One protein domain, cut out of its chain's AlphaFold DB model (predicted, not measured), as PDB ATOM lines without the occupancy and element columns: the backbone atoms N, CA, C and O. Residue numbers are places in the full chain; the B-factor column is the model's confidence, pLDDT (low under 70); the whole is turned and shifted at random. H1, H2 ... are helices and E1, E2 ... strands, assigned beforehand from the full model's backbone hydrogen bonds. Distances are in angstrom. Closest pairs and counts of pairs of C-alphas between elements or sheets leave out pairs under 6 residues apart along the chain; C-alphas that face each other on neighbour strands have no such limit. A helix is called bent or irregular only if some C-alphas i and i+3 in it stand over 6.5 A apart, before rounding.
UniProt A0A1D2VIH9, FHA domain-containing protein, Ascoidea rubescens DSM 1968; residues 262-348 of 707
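What this domain is: This is residues 262 to 348 of the 707 residues of the protein "FHA domain-containing protein" of Ascoidea rubescens DSM 1968 (UniProt A0A1D2VIH9). A small parallel sheet of three strands, E2, E1 and E3, is sandwiched between two helices, with H2 covering E2 and E1 on one face and the longer H4 crossing the other face slantwise. E3, at one edge, is left largely uncovered by the two helices, while the short H1 lies toward one end of the longest axis and H3 toward the other, where residues 304 to 309 stick out. The printed part has 87 residues with four named helices and three named strands, in the order H1 E1 H2 E2 H3 H4 E3, and its class is mixed, helices and strands. The sheet's order is E2 E1 E3, with the strands parallel. The whole is only just compact, close to loose, with a radius of gyration of the C-alphas of 14.2 A, and it is flat, spanning 46 by 32 by 16 A.

How they stand to each other: H1, residues 262 to 265, is not on the sheet. E1, residues 270 to 274, is the sheet's inner strand. H2, residues 277 to 289, is close to H1 but not clearly touching, the closest C-alphas being those of Lys 264 and Leu 289, 6.2 A apart. E2, residues 293 to 296, is an edge strand parallel to E1 at 22 degrees; N 272 and O 293, 2.9 A apart, are within hydrogen-bond range. E1, H2 and E2 form a strand-helix-strand unit, two parallel neighbour strands with a helix between them in the chain, and its crossover is right-handed. H2 is on the sheet at a height of 8.6 A, over E2 and E1, and runs along the strands, at 8 degrees to E1 on the local plane. The closest C-alphas of H2 and E2 are those of Lys 284 and Cys 294, 6.4 A apart. H3, residues 300 to 303, is not on the sheet. H4, residues 310 to 326, is on the face opposite H2, three layers in total, at a height of 10.0 A. It lies over E1 and only just over E2, on which 3 of its C-alphas fall, and runs slantwise to the strands, at 42 degrees to E1 on the local plane. The closest C-alphas of H4 and E2 are those of Leu 295 and Cys 324, 7.1 A apart. H3 and H4 are close but not clearly touching, with the C-alphas of His 302 and Ile 313 closest at 7.1 A. E3, residues 338 to 342, is the other edge strand, parallel to E1 at 20 degrees; N 273 and O 340 are 2.8 A apart, within hydrogen-bond range. E2, H3, H4 and E3 form a split strand-helix-strand unit, with E1 between its two strands in the sheet, and its crossover is right-handed. In H4 every O i to N i+4 pair is within hydrogen-bond range, in H2 4 of 9 are, beside 7 of 10 O i to N i+3 pairs, and H1 and H3 are too short for an O i to N i+4 pair.

Where its parts are: H1 begins at C-alpha 262, at (134.945, 150.045, 293.473). E1 is 13.1 A long and E2 10.2 A. H2 is 17.9 A long and irregular, with C-alphas 279 and 282 8.0 A apart. H4, the longest helix, is 23.9 A long and begins at C-alpha 310, at (132.334, 143.828, 255.185). E3 is 12.9 A long and ends at C-alpha 342, at (135.233, 154.675, 270.845).

The domain as a whole: The two C-alphas farthest apart are those of Ala 262 and Lys 307, at 46.7 A. The printed part has no cut. The link from H4 to E3, of 11 residues, is long. The mean pLDDT of the printed part is 74.1, and 26 residues are under 70: residue 277, residues 298 to 314, residue 317 and residues 342 to 348.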
ATOM      1  N   ALA A 262     135.692 150.555 294.624       87.38
ATOM      2  CA  ALA A 262     134.945 150.045 293.473       87.38
ATOM      3  C   ALA A 262     135.543 150.506 292.130       87.38
ATOM      4  O   ALA A 262     135.412 149.825 291.117       87.38
ATOM      5  N   ARG A 263     136.269 151.633 292.123       86.75
ATOM      6  CA  ARG A 263     136.852 152.232 290.910       86.75
ATOM      7  C   ARG A 263     137.969 151.410 290.272       86.75
ATOM      8  O   ARG A 263     138.210 151.576 289.083       86.75
ATOM      9  N   LYS A 264     138.617 150.509 291.019       88.12
ATOM     10  CA  LYS A 264     139.644 149.610 290.463       88.12
ATOM     11  C   LYS A 264     139.078 148.469 289.625       88.12
ATOM     12  O   LYS A 264     139.807 147.922 288.818       88.12
ATOM     13  N   VAL A 265     137.804 148.126 289.803       88.94
ATOM     14  CA  VAL A 265     137.118 147.054 289.055       88.94
ATOM     15  C   VAL A 265     135.988 147.600 288.179       88.94
ATOM     16  O   VAL A 265     135.139 146.853 287.701       88.94
ATOM     17  N   LEU A 266     135.976 148.920 287.970       86.12
ATOM     18  CA  LEU A 266     134.913 149.670 287.303       86.12
ATOM     19  C   LEU A 266     134.628 149.177 285.878       86.12
ATOM     20  O   LEU A 266     133.502 149.283 285.396       86.12
ATOM     21  N   PHE A 267     135.664 148.659 285.219       89.25
ATOM     22  CA  PHE A 267     135.642 148.147 283.859       89.25
ATOM     23  C   PHE A 267     136.012 146.658 283.785       89.25
ATOM     24  O   PHE A 267     136.354 146.189 282.699       89.25
ATOM     25  N   LYS A 268     135.893 145.890 284.887       86.81
ATOM     26  CA  LYS A 268     135.988 144.415 284.836       86.81
ATOM     27  C   LYS A 268     135.070 143.897 283.719       86.81
ATOM     28  O   LYS A 268     133.976 144.429 283.506       86.81
ATOM     29  N   ASN A 269     135.534 142.898 282.970       84.38
ATOM     30  CA  ASN A 269     134.842 142.331 281.809       84.38
ATOM     31  C   ASN A 269     134.470 143.352 280.711       84.38
ATOM     32  O   ASN A 269     133.542 143.114 279.942       84.38
ATOM     33  N   THR A 270     135.147 144.502 280.621       84.50
ATOM     34  CA  THR A 270     134.856 145.526 279.604       84.50
ATOM     35  C   THR A 270     136.039 145.697 278.654       84.50
ATOM     36  O   THR A 270     137.167 145.925 279.086       84.50
ATOM     37  N   VAL A 271     135.779 145.612 277.349       83.06
ATOM     38  CA  VAL A 271     136.762 145.791 276.274       83.06
ATOM     39  C   VAL A 271     136.447 147.085 275.525       83.06
ATOM     40  O   VAL A 271     135.412 147.212 274.867       83.06
ATOM     41  N   PHE A 272     137.354 148.053 275.618       85.38
ATOM     42  CA  PHE A 272     137.295 149.315 274.887       85.38
ATOM     43  C   PHE A 272     138.034 149.182 273.562       85.38
ATOM     44  O   PHE A 272     139.190 148.766 273.541       85.38
ATOM     45  N   ILE A 273     137.386 149.561 272.465       81.44
ATOM     46  CA  ILE A 273     137.932 149.439 271.115       81.44
ATOM     47  C   ILE A 273     138.185 150.831 270.546       81.44
ATOM     48  O   ILE A 273     137.264 151.637 270.405       81.44
ATOM     49  N   PHE A 274     139.438 151.104 270.193       82.69
ATOM     50  CA  PHE A 274     139.880 152.387 269.662       82.69
ATOM     51  C   PHE A 274     140.117 152.307 268.154       82.69
ATOM     52  O   PHE A 274     140.995 151.581 267.692       82.69
ATOM     53  N   ASN A 275     139.391 153.135 267.400       71.69
ATOM     54  CA  ASN A 275     139.567 153.266 265.947       71.69
ATOM     55  C   ASN A 275     140.773 154.151 265.544       71.69
ATOM     56  O   ASN A 275     141.064 154.320 264.367       71.69
ATOM     57  N   ASN A 276     141.446 154.792 266.506       70.62
ATOM     58  CA  ASN A 276     142.672 155.559 266.274       70.62
ATOM     59  C   ASN A 276     143.464 155.661 267.588       70.62
ATOM     60  O   ASN A 276     143.012 156.321 268.526       70.62
ATOM     61  N   LEU A 277     144.633 155.015 267.649       69.56
ATOM     62  CA  LEU A 277     145.523 155.013 268.818       69.56
ATOM     63  C   LEU A 277     145.893 156.442 269.255       69.56
ATOM     64  O   LEU A 277     145.714 156.806 270.417       69.56
ATOM     65  N   ASN A 278     146.326 157.278 268.309       73.75
ATOM     66  CA  ASN A 278     146.910 158.596 268.577       73.75
ATOM     67  C   ASN A 278     145.926 159.581 269.234       73.75
ATOM     68  O   ASN A 278     146.353 160.518 269.904       73.75
ATOM     69  N   HIS A 279     144.615 159.390 269.051       70.38
ATOM     70  CA  HIS A 279     143.593 160.253 269.650       70.38
ATOM     71  C   HIS A 279     143.153 159.837 271.056       70.38
ATOM     72  O   HIS A 279     142.524 160.647 271.735       70.38
ATOM     73  N   PHE A 280     143.460 158.615 271.499       73.81
ATOM     74  CA  PHE A 280     142.921 158.065 272.747       73.81
ATOM     75  C   PHE A 280     143.951 157.342 273.627       73.81
ATOM     76  O   PHE A 280     143.576 156.797 274.659       73.81
ATOM     77  N   ASP A 281     145.240 157.348 273.285       79.31
ATOM     78  CA  ASP A 281     146.285 156.666 274.067       79.31
ATOM     79  C   ASP A 281     146.301 157.085 275.557       79.31
ATOM     80  O   ASP A 281     146.444 156.254 276.452       79.31
ATOM     81  N   TYR A 282     145.983 158.354 275.853       78.00
ATOM     82  CA  TYR A 282     145.853 158.871 277.224       78.00
ATOM     83  C   TYR A 282     144.736 158.213 278.066       78.00
ATOM     84  O   TYR A 282     144.710 158.404 279.285       78.00
ATOM     85  N   LEU A 283     143.812 157.467 277.448       82.38
ATOM     86  CA  LEU A 283     142.780 156.681 278.132       82.38
ATOM     87  C   LEU A 283     143.187 155.253 278.459       82.38
ATOM     88  O   LEU A 283     142.581 154.649 279.343       82.38
ATOM     89  N   LYS A 284     144.192 154.714 277.768       85.94
ATOM     90  CA  LYS A 284     144.621 153.325 277.928       85.94
ATOM     91  C   LYS A 284     144.929 153.011 279.389       85.94
ATOM     92  O   LYS A 284     144.364 152.092 279.972       85.94
ATOM     93  N   VAL A 285     145.770 153.853 279.989       87.19
ATOM     94  CA  VAL A 285     146.230 153.725 281.373       87.19
ATOM     95  C   VAL A 285     145.066 153.751 282.376       87.19
ATOM     96  O   VAL A 285     144.941 152.780 283.118       87.19
ATOM     97  N   PRO A 286     144.180 154.774 282.426       88.12
ATOM     98  CA  PRO A 286     143.058 154.746 283.363       88.12
ATOM     99  C   PRO A 286     142.096 153.571 283.129       88.12
ATOM    100  O   PRO A 286     141.630 153.000 284.107       88.12
ATOM    101  N   ILE A 287     141.831 153.162 281.882       89.50
ATOM    102  CA  ILE A 287     140.965 151.999 281.614       89.50
ATOM    103  C   ILE A 287     141.578 150.711 282.179       89.50
ATOM    104  O   ILE A 287     140.897 149.979 282.896       89.50
ATOM    105  N   GLN A 288     142.868 150.471 281.928       89.88
ATOM    106  CA  GLN A 288     143.585 149.296 282.432       89.88
ATOM    107  C   GLN A 288     143.692 149.278 283.964       89.88
ATOM    108  O   GLN A 288     143.504 148.234 284.584       89.88
ATOM    109  N   LEU A 289     143.910 150.436 284.597       89.56
ATOM    110  CA  LEU A 289     143.917 150.571 286.062       89.56
ATOM    111  C   LEU A 289     142.545 150.304 286.713       89.56
ATOM    112  O   LEU A 289     142.481 150.057 287.917       89.56
ATOM    113  N   ALA A 290     141.466 150.355 285.929       89.56
ATOM    114  CA  ALA A 290     140.099 150.027 286.328       89.56
ATOM    115  C   ALA A 290     139.666 148.599 285.910       89.56
ATOM    116  O   ALA A 290     138.466 148.319 285.825       89.56
ATOM    117  N   SER A 291     140.632 147.707 285.638       91.31
ATOM    118  CA  SER A 291     140.442 146.330 285.144       91.31
ATOM    119  C   SER A 291     139.747 146.218 283.780       91.31
ATOM    120  O   SER A 291     139.213 145.163 283.443       91.31
ATOM    121  N   GLY A 292     139.762 147.283 282.976       89.25
ATOM    122  CA  GLY A 292     139.286 147.263 281.594       89.25
ATOM    123  C   GLY A 292     140.375 146.875 280.597       89.25
ATOM    124  O   GLY A 292     141.561 147.128 280.802       89.25
ATOM    125  N   ASN A 293     139.962 146.313 279.467       87.62
ATOM    126  CA  ASN A 293     140.845 145.973 278.356       87.62
ATOM    127  C   ASN A 293     140.774 147.013 277.236       87.62
ATOM    128  O   ASN A 293     139.785 147.730 277.084       87.62
ATOM    129  N   CYS A 294     141.841 147.100 276.443       87.06
ATOM    130  CA  CYS A 294     142.000 148.083 275.372       87.06
ATOM    131  C   CYS A 294     142.435 147.386 274.079       87.06
ATOM    132  O   CYS A 294     143.597 146.999 273.953       87.06
ATOM    133  N   LEU A 295     141.518 147.271 273.119       84.56
ATOM    134  CA  LEU A 295     141.784 146.804 271.763       84.56
ATOM    135  C   LEU A 295     142.026 148.008 270.844       84.56
ATOM    136  O   LEU A 295     141.249 148.964 270.835       84.56
ATOM    137  N   TYR A 296     143.063 147.944 270.015       82.88
ATOM    138  CA  TYR A 296     143.293 148.916 268.945       82.88
ATOM    139  C   TYR A 296     142.968 148.263 267.613       82.88
ATOM    140  O   TYR A 296     143.511 147.209 267.295       82.88
ATOM    141  N   PHE A 297     142.079 148.882 266.840       74.12
ATOM    142  CA  PHE A 297     141.644 148.347 265.556       74.12
ATOM    143  C   PHE A 297     141.500 149.492 264.555       74.12
ATOM    144  O   PHE A 297     140.499 150.208 264.555       74.12
ATOM    145  N   ASP A 298     142.525 149.698 263.729       69.38
ATOM    146  CA  ASP A 298     142.497 150.733 262.696       69.38
ATOM    147  C   ASP A 298     141.626 150.274 261.517       69.38
ATOM    148  O   ASP A 298     142.002 149.392 260.744       69.38
ATOM    149  N   LEU A 299     140.446 150.881 261.361       64.88
ATOM    150  CA  LEU A 299     139.557 150.601 260.230       64.88
ATOM    151  C   LEU A 299     140.035 151.255 258.919       64.88
ATOM    152  O   LEU A 299     139.524 150.922 257.848       64.88
ATOM    153  N   SER A 300     140.989 152.188 258.970       65.06
ATOM    154  CA  SER A 300     141.403 153.014 257.825       65.06
ATOM    155  C   SER A 300     141.936 152.216 256.620       65.06
ATOM    156  O   SER A 300     141.507 152.514 255.500       65.06
ATOM    157  N   PRO A 301     142.793 151.181 256.784       61.28
ATOM    158  CA  PRO A 301     143.299 150.380 255.665       61.28
ATOM    159  C   PRO A 301     142.192 149.598 254.949       61.28
ATOM    160  O   PRO A 301     142.268 149.373 253.745       61.28
ATOM    161  N   HIS A 302     141.147 149.213 255.681       58.31
ATOM    162  CA  HIS A 302     140.065 148.360 255.188       58.31
ATOM    163  C   HIS A 302     138.887 149.149 254.590       58.31
ATOM    164  O   HIS A 302     138.077 148.592 253.854       58.31
ATOM    165  N   LEU A 303     138.798 150.452 254.875       56.84
ATOM    166  CA  LEU A 303     137.769 151.353 254.339       56.84
ATOM    167  C   LEU A 303     138.122 151.951 252.965       56.84
ATOM    168  O   LEU A 303     137.239 152.480 252.292       56.84
ATOM    169  N   SER A 304     139.390 151.904 252.547       54.75
ATOM    170  CA  SER A 304     139.862 152.523 251.297       54.75
ATOM    171  C   SER A 304     139.693 151.637 250.053       54.75
ATOM    172  O   SER A 304     139.654 152.151 248.934       54.75
ATOM    173  N   SER A 305     139.522 150.319 250.213       55.72
ATOM    174  CA  SER A 305     139.239 149.400 249.105       55.72
ATOM    175  C   SER A 305     137.758 149.448 248.708       55.72
ATOM    176  O   SER A 305     136.905 148.861 249.370       55.72
ATOM    177  N   SER A 306     137.442 150.099 247.583       46.78
ATOM    178  CA  SER A 306     136.071 150.414 247.132       46.78
ATOM    179  C   SER A 306     135.191 149.223 246.699       46.78
ATOM    180  O   SER A 306     134.168 149.415 246.037       46.78
ATOM    181  N   LYS A 307     135.585 147.989 247.021       51.62
ATOM    182  CA  LYS A 307     134.779 146.771 246.889       51.62
ATOM    183  C   LYS A 307     134.937 145.965 248.172       51.62
ATOM    184  O   LYS A 307     135.885 145.203 248.317       51.62
ATOM    185  N   ASN A 308     134.006 146.209 249.090       55.66
ATOM    186  CA  ASN A 308     133.901 145.555 250.386       55.66
ATOM    187  C   ASN A 308     134.086 144.036 250.298       55.66
ATOM    188  O   ASN A 308     133.457 143.387 249.463       55.66
ATOM    189  N   ASP A 309     134.724 143.474 251.318       62.41
ATOM    190  CA  ASP A 309     134.042 142.414 252.047       62.41
ATOM    191  C   ASP A 309     133.868 142.841 253.510       62.41
ATOM    192  O   ASP A 309     134.751 142.679 254.351       62.41
ATOM    193  N   THR A 310     132.711 143.438 253.816       61.38
ATOM    194  CA  THR A 310     132.334 143.828 255.185       61.38
ATOM    195  C   THR A 310     132.307 142.622 256.115       61.38
ATOM    196  O   THR A 310     132.532 142.783 257.311       61.38
ATOM    197  N   LYS A 311     132.093 141.415 255.572       65.94
ATOM    198  CA  LYS A 311     132.178 140.157 256.309       65.94
ATOM    199  C   LYS A 311     133.616 139.835 256.716       65.94
ATOM    200  O   LYS A 311     133.831 139.447 257.854       65.94
ATOM    201  N   SER A 312     134.602 140.066 255.849       66.75
ATOM    202  CA  SER A 312     136.024 139.943 256.200       66.75
ATOM    203  C   SER A 312     136.453 140.967 257.259       66.75
ATOM    204  O   SER A 312     137.145 140.594 258.201       66.75
ATOM    205  N   ILE A 313     135.992 142.223 257.177       64.88
ATOM    206  CA  ILE A 313     136.257 143.237 258.222       64.88
ATOM    207  C   ILE A 313     135.617 142.826 259.554       64.88
ATOM    208  O   ILE A 313     136.260 142.910 260.597       64.88
ATOM    209  N   PHE A 314     134.370 142.346 259.521       67.12
ATOM    210  CA  PHE A 314     133.669 141.852 260.704       67.12
ATOM    211  C   PHE A 314     134.365 140.628 261.315       67.12
ATOM    212  O   PHE A 314     134.587 140.617 262.517       67.12
ATOM    213  N   ASN A 315     134.786 139.656 260.502       71.06
ATOM    214  CA  ASN A 315     135.525 138.479 260.966       71.06
ATOM    215  C   ASN A 315     136.887 138.852 261.579       71.06
ATOM    216  O   ASN A 315     137.271 138.298 262.602       71.06
ATOM    217  N   LEU A 316     137.624 139.798 260.981       70.62
ATOM    218  CA  LEU A 316     138.876 140.312 261.556       70.62
ATOM    219  C   LEU A 316     138.629 140.982 262.914       70.62
ATOM    220  O   LEU A 316     139.383 140.760 263.857       70.62
ATOM    221  N   PHE A 317     137.554 141.763 263.019       69.62
ATOM    222  CA  PHE A 317     137.143 142.414 264.258       69.62
ATOM    223  C   PHE A 317     136.718 141.403 265.336       69.62
ATOM    224  O   PHE A 317     137.185 141.514 266.466       69.62
ATOM    225  N   THR A 318     135.887 140.403 265.011       76.00
ATOM    226  CA  THR A 318     135.481 139.370 265.980       76.00
ATOM    227  C   THR A 318     136.673 138.548 266.437       76.00
ATOM    228  O   THR A 318     136.842 138.381 267.634       76.00
ATOM    229  N   ASN A 319     137.559 138.137 265.524       76.75
ATOM    230  CA  ASN A 319     138.760 137.384 265.886       76.75
ATOM    231  C   ASN A 319     139.675 138.192 266.825       76.75
ATOM    232  O   ASN A 319     140.161 137.646 267.807       76.75
ATOM    233  N   ALA A 320     139.873 139.489 266.566       73.81
ATOM    234  CA  ALA A 320     140.678 140.359 267.429       73.81
ATOM    235  C   ALA A 320     140.031 140.586 268.811       73.81
ATOM    236  O   ALA A 320     140.726 140.675 269.825       73.81
ATOM    237  N   VAL A 321     138.696 140.659 268.870       74.75
ATOM    238  CA  VAL A 321     137.940 140.703 270.129       74.75
ATOM    239  C   VAL A 321     138.061 139.377 270.886       74.75
ATOM    240  O   VAL A 321     138.372 139.402 272.073       74.75
ATOM    241  N   ASP A 322     137.898 138.233 270.221       77.06
ATOM    242  CA  ASP A 322     137.999 136.896 270.820       77.06
ATOM    243  C   ASP A 322     139.425 136.584 271.307       77.06
ATOM    244  O   ASP A 322     139.606 135.989 272.371       77.06
ATOM    245  N   GLU A 323     140.458 137.037 270.591       78.81
ATOM    246  CA  GLU A 323     141.863 136.966 271.016       78.81
ATOM    247  C   GLU A 323     142.102 137.825 272.271       78.81
ATOM    248  O   GLU A 323     142.648 137.348 273.268       78.81
ATOM    249  N   CYS A 324     141.595 139.064 272.282       75.50
ATOM    250  CA  CYS A 324     141.674 139.950 273.446       75.50
ATOM    251  C   CYS A 324     140.894 139.415 274.660       75.50
ATOM    252  O   CYS A 324     141.318 139.624 275.795       75.50
ATOM    253  N   ILE A 325     139.763 138.736 274.442       76.81
ATOM    254  CA  ILE A 325     138.974 138.080 275.492       76.81
ATOM    255  C   ILE A 325     139.715 136.853 276.032       76.81
ATOM    256  O   ILE A 325     139.862 136.701 277.243       76.81
ATOM    257  N   SER A 326     140.198 135.976 275.150       79.19
ATOM    258  CA  SER A 326     140.810 134.700 275.541       79.19
ATOM    259  C   SER A 326     142.175 134.848 276.217       79.19
ATOM    260  O   SER A 326     142.483 134.032 277.090       79.19
ATOM    261  N   GLY A 327     142.944 135.887 275.868       79.25
ATOM    262  CA  GLY A 327     144.226 136.235 276.492       79.25
ATOM    263  C   GLY A 327     144.152 137.180 277.702       79.25
ATOM    264  O   GLY A 327     145.192 137.502 278.272       79.25
ATOM    265  N   SER A 328     142.967 137.652 278.105       77.94
ATOM    266  CA  SER A 328     142.813 138.621 279.202       77.94
ATOM    267  C   SER A 328     142.514 137.956 280.548       77.94
ATOM    268  O   SER A 328     141.414 137.450 280.761       77.94
ATOM    269  N   GLU A 329     143.402 138.139 281.526       82.88
ATOM    270  CA  GLU A 329     143.161 137.783 282.938       82.88
ATOM    271  C   GLU A 329     142.015 138.588 283.591       82.88
ATOM    272  O   GLU A 329     141.383 138.121 284.534       82.88
ATOM    273  N   ASN A 330     141.704 139.787 283.078       78.88
ATOM    274  CA  ASN A 330     140.652 140.674 283.606       78.88
ATOM    275  C   ASN A 330     139.233 140.357 283.088       78.88
ATOM    276  O   ASN A 330     138.296 141.119 283.356       78.88
ATOM    277  N   ILE A 331     139.071 139.281 282.310       79.62
ATOM    278  CA  ILE A 331     137.777 138.852 281.774       79.62
ATOM    279  C   ILE A 331     137.427 137.496 282.364       79.62
ATOM    280  O   ILE A 331     138.082 136.486 282.117       79.62
ATOM    281  N   ASP A 332     136.351 137.503 283.134       80.94
ATOM    282  CA  ASP A 332     135.730 136.303 283.654       80.94
ATOM    283  C   ASP A 332     134.951 135.609 282.529       80.94
ATOM    284  O   ASP A 332     134.044 136.197 281.938       80.94
ATOM    285  N   LYS A 333     135.341 134.377 282.188       77.94
ATOM    286  CA  LYS A 333     134.802 133.646 281.025       77.94
ATOM    287  C   LYS A 333     133.344 133.220 281.214       77.94
ATOM    288  O   LYS A 333     132.667 132.962 280.220       77.94
ATOM    289  N   ASP A 334     132.878 133.186 282.460       79.62
ATOM    290  CA  ASP A 334     131.503 132.837 282.820       79.62
ATOM    291  C   ASP A 334     130.589 134.078 282.932       79.62
ATOM    292  O   ASP A 334     129.367 133.947 283.049       79.62
ATOM    293  N   GLU A 335     131.146 135.295 282.860       79.06
ATOM    294  CA  GLU A 335     130.395 136.554 282.918       79.06
ATOM    295  C   GLU A 335     130.244 137.214 281.532       79.06
ATOM    296  O   GLU A 335     130.977 136.949 280.579       79.06
ATOM    297  N   LYS A 336     129.264 138.116 281.395       79.25
ATOM    298  CA  LYS A 336     129.086 138.881 280.153       79.25
ATOM    299  C   LYS A 336     130.240 139.863 279.934       79.25
ATOM    300  O   LYS A 336     130.531 140.677 280.810       79.25
ATOM    301  N   VAL A 337     130.795 139.865 278.721       73.88
ATOM    302  CA  VAL A 337     131.771 140.868 278.268       73.88
ATOM    303  C   VAL A 337     131.058 142.068 277.643       73.88
ATOM    304  O   VAL A 337     130.311 141.922 276.675       73.88
ATOM    305  N   ASN A 338     131.326 143.265 278.162       75.56
ATOM    306  CA  ASN A 338     130.858 144.526 277.590       75.56
ATOM    307  C   ASN A 338     131.851 145.014 276.526       75.56
ATOM    308  O   ASN A 338     133.035 145.185 276.816       75.56
ATOM    309  N   LEU A 339     131.381 145.299 275.313       73.50
ATOM    310  CA  LEU A 339     132.198 145.887 274.244       73.50
ATOM    311  C   LEU A 339     131.812 147.362 274.064       73.50
ATOM    312  O   LEU A 339     130.634 147.672 273.896       73.50
ATOM    313  N   ILE A 340     132.799 148.264 274.087       75.00
ATOM    314  CA  ILE A 340     132.610 149.715 273.927       75.00
ATOM    315  C   ILE A 340     133.462 150.209 272.756       75.00
ATOM    316  O   ILE A 340     134.687 150.244 272.847       75.00
ATOM    317  N   LEU A 341     132.827 150.646 271.667       71.75
ATOM    318  CA  LEU A 341     133.522 151.243 270.525       71.75
ATOM    319  C   LEU A 341     133.677 152.762 270.701       71.75
ATOM    320  O   LEU A 341     132.692 153.497 270.713       71.75
ATOM    321  N   LEU A 342     134.919 153.248 270.769       67.75
ATOM    322  CA  LEU A 342     135.233 154.675 270.845       67.75
ATOM    323  C   LEU A 342     135.537 155.238 269.450       67.75
ATOM    324  O   LEU A 342     136.575 154.975 268.835       67.75
ATOM    325  N   LYS A 343     134.589 156.032 268.943       60.28
ATOM    326  CA  LYS A 343     134.603 156.612 267.596       60.28
ATOM    327  C   LYS A 343     134.939 158.100 267.646       60.28
ATOM    328  O   LYS A 343     134.250 158.874 268.304       60.28
ATOM    329  N   VAL A 344     135.951 158.517 266.884       49.41
ATOM    330  CA  VAL A 344     136.237 159.945 266.663       49.41
ATOM    331  C   VAL A 344     135.070 160.574 265.883       49.41
ATOM    332  O   VAL A 344     134.716 160.050 264.818       49.41
ATOM    333  N   PRO A 345     134.462 161.680 266.354       50.28
ATOM    334  CA  PRO A 345     133.449 162.389 265.583       50.28
ATOM    335  C   PRO A 345     134.081 162.982 264.317       50.28
ATOM    336  O   PRO A 345     134.964 163.837 264.379       50.28
ATOM    337  N   LYS A 346     133.615 162.538 263.145       41.81
ATOM    338  CA  LYS A 346     133.971 163.168 261.868       41.81
ATOM    339  C   LYS A 346     133.324 164.561 261.834       41.81
ATOM    340  O   LYS A 346     132.108 164.645 261.703       41.81
ATOM    341  N   ASN A 347     134.151 165.607 261.926       40.66
ATOM    342  CA  ASN A 347     133.821 167.046 261.927       40.66
ATOM    343  C   ASN A 347     133.345 167.623 263.279       40.66
ATOM    344  O   ASN A 347     132.155 167.823 263.516       40.66
ATOM    345  N   SER A 348     134.291 168.008 264.141       38.44
ATOM    346  CA  SER A 348     134.040 168.705 265.412       38.44
ATOM    347  C   SER A 348     133.761 170.215 265.255       38.44
ATOM    348  O   SER A 348     134.417 171.031 265.896       38.44
TER     349      SER A 348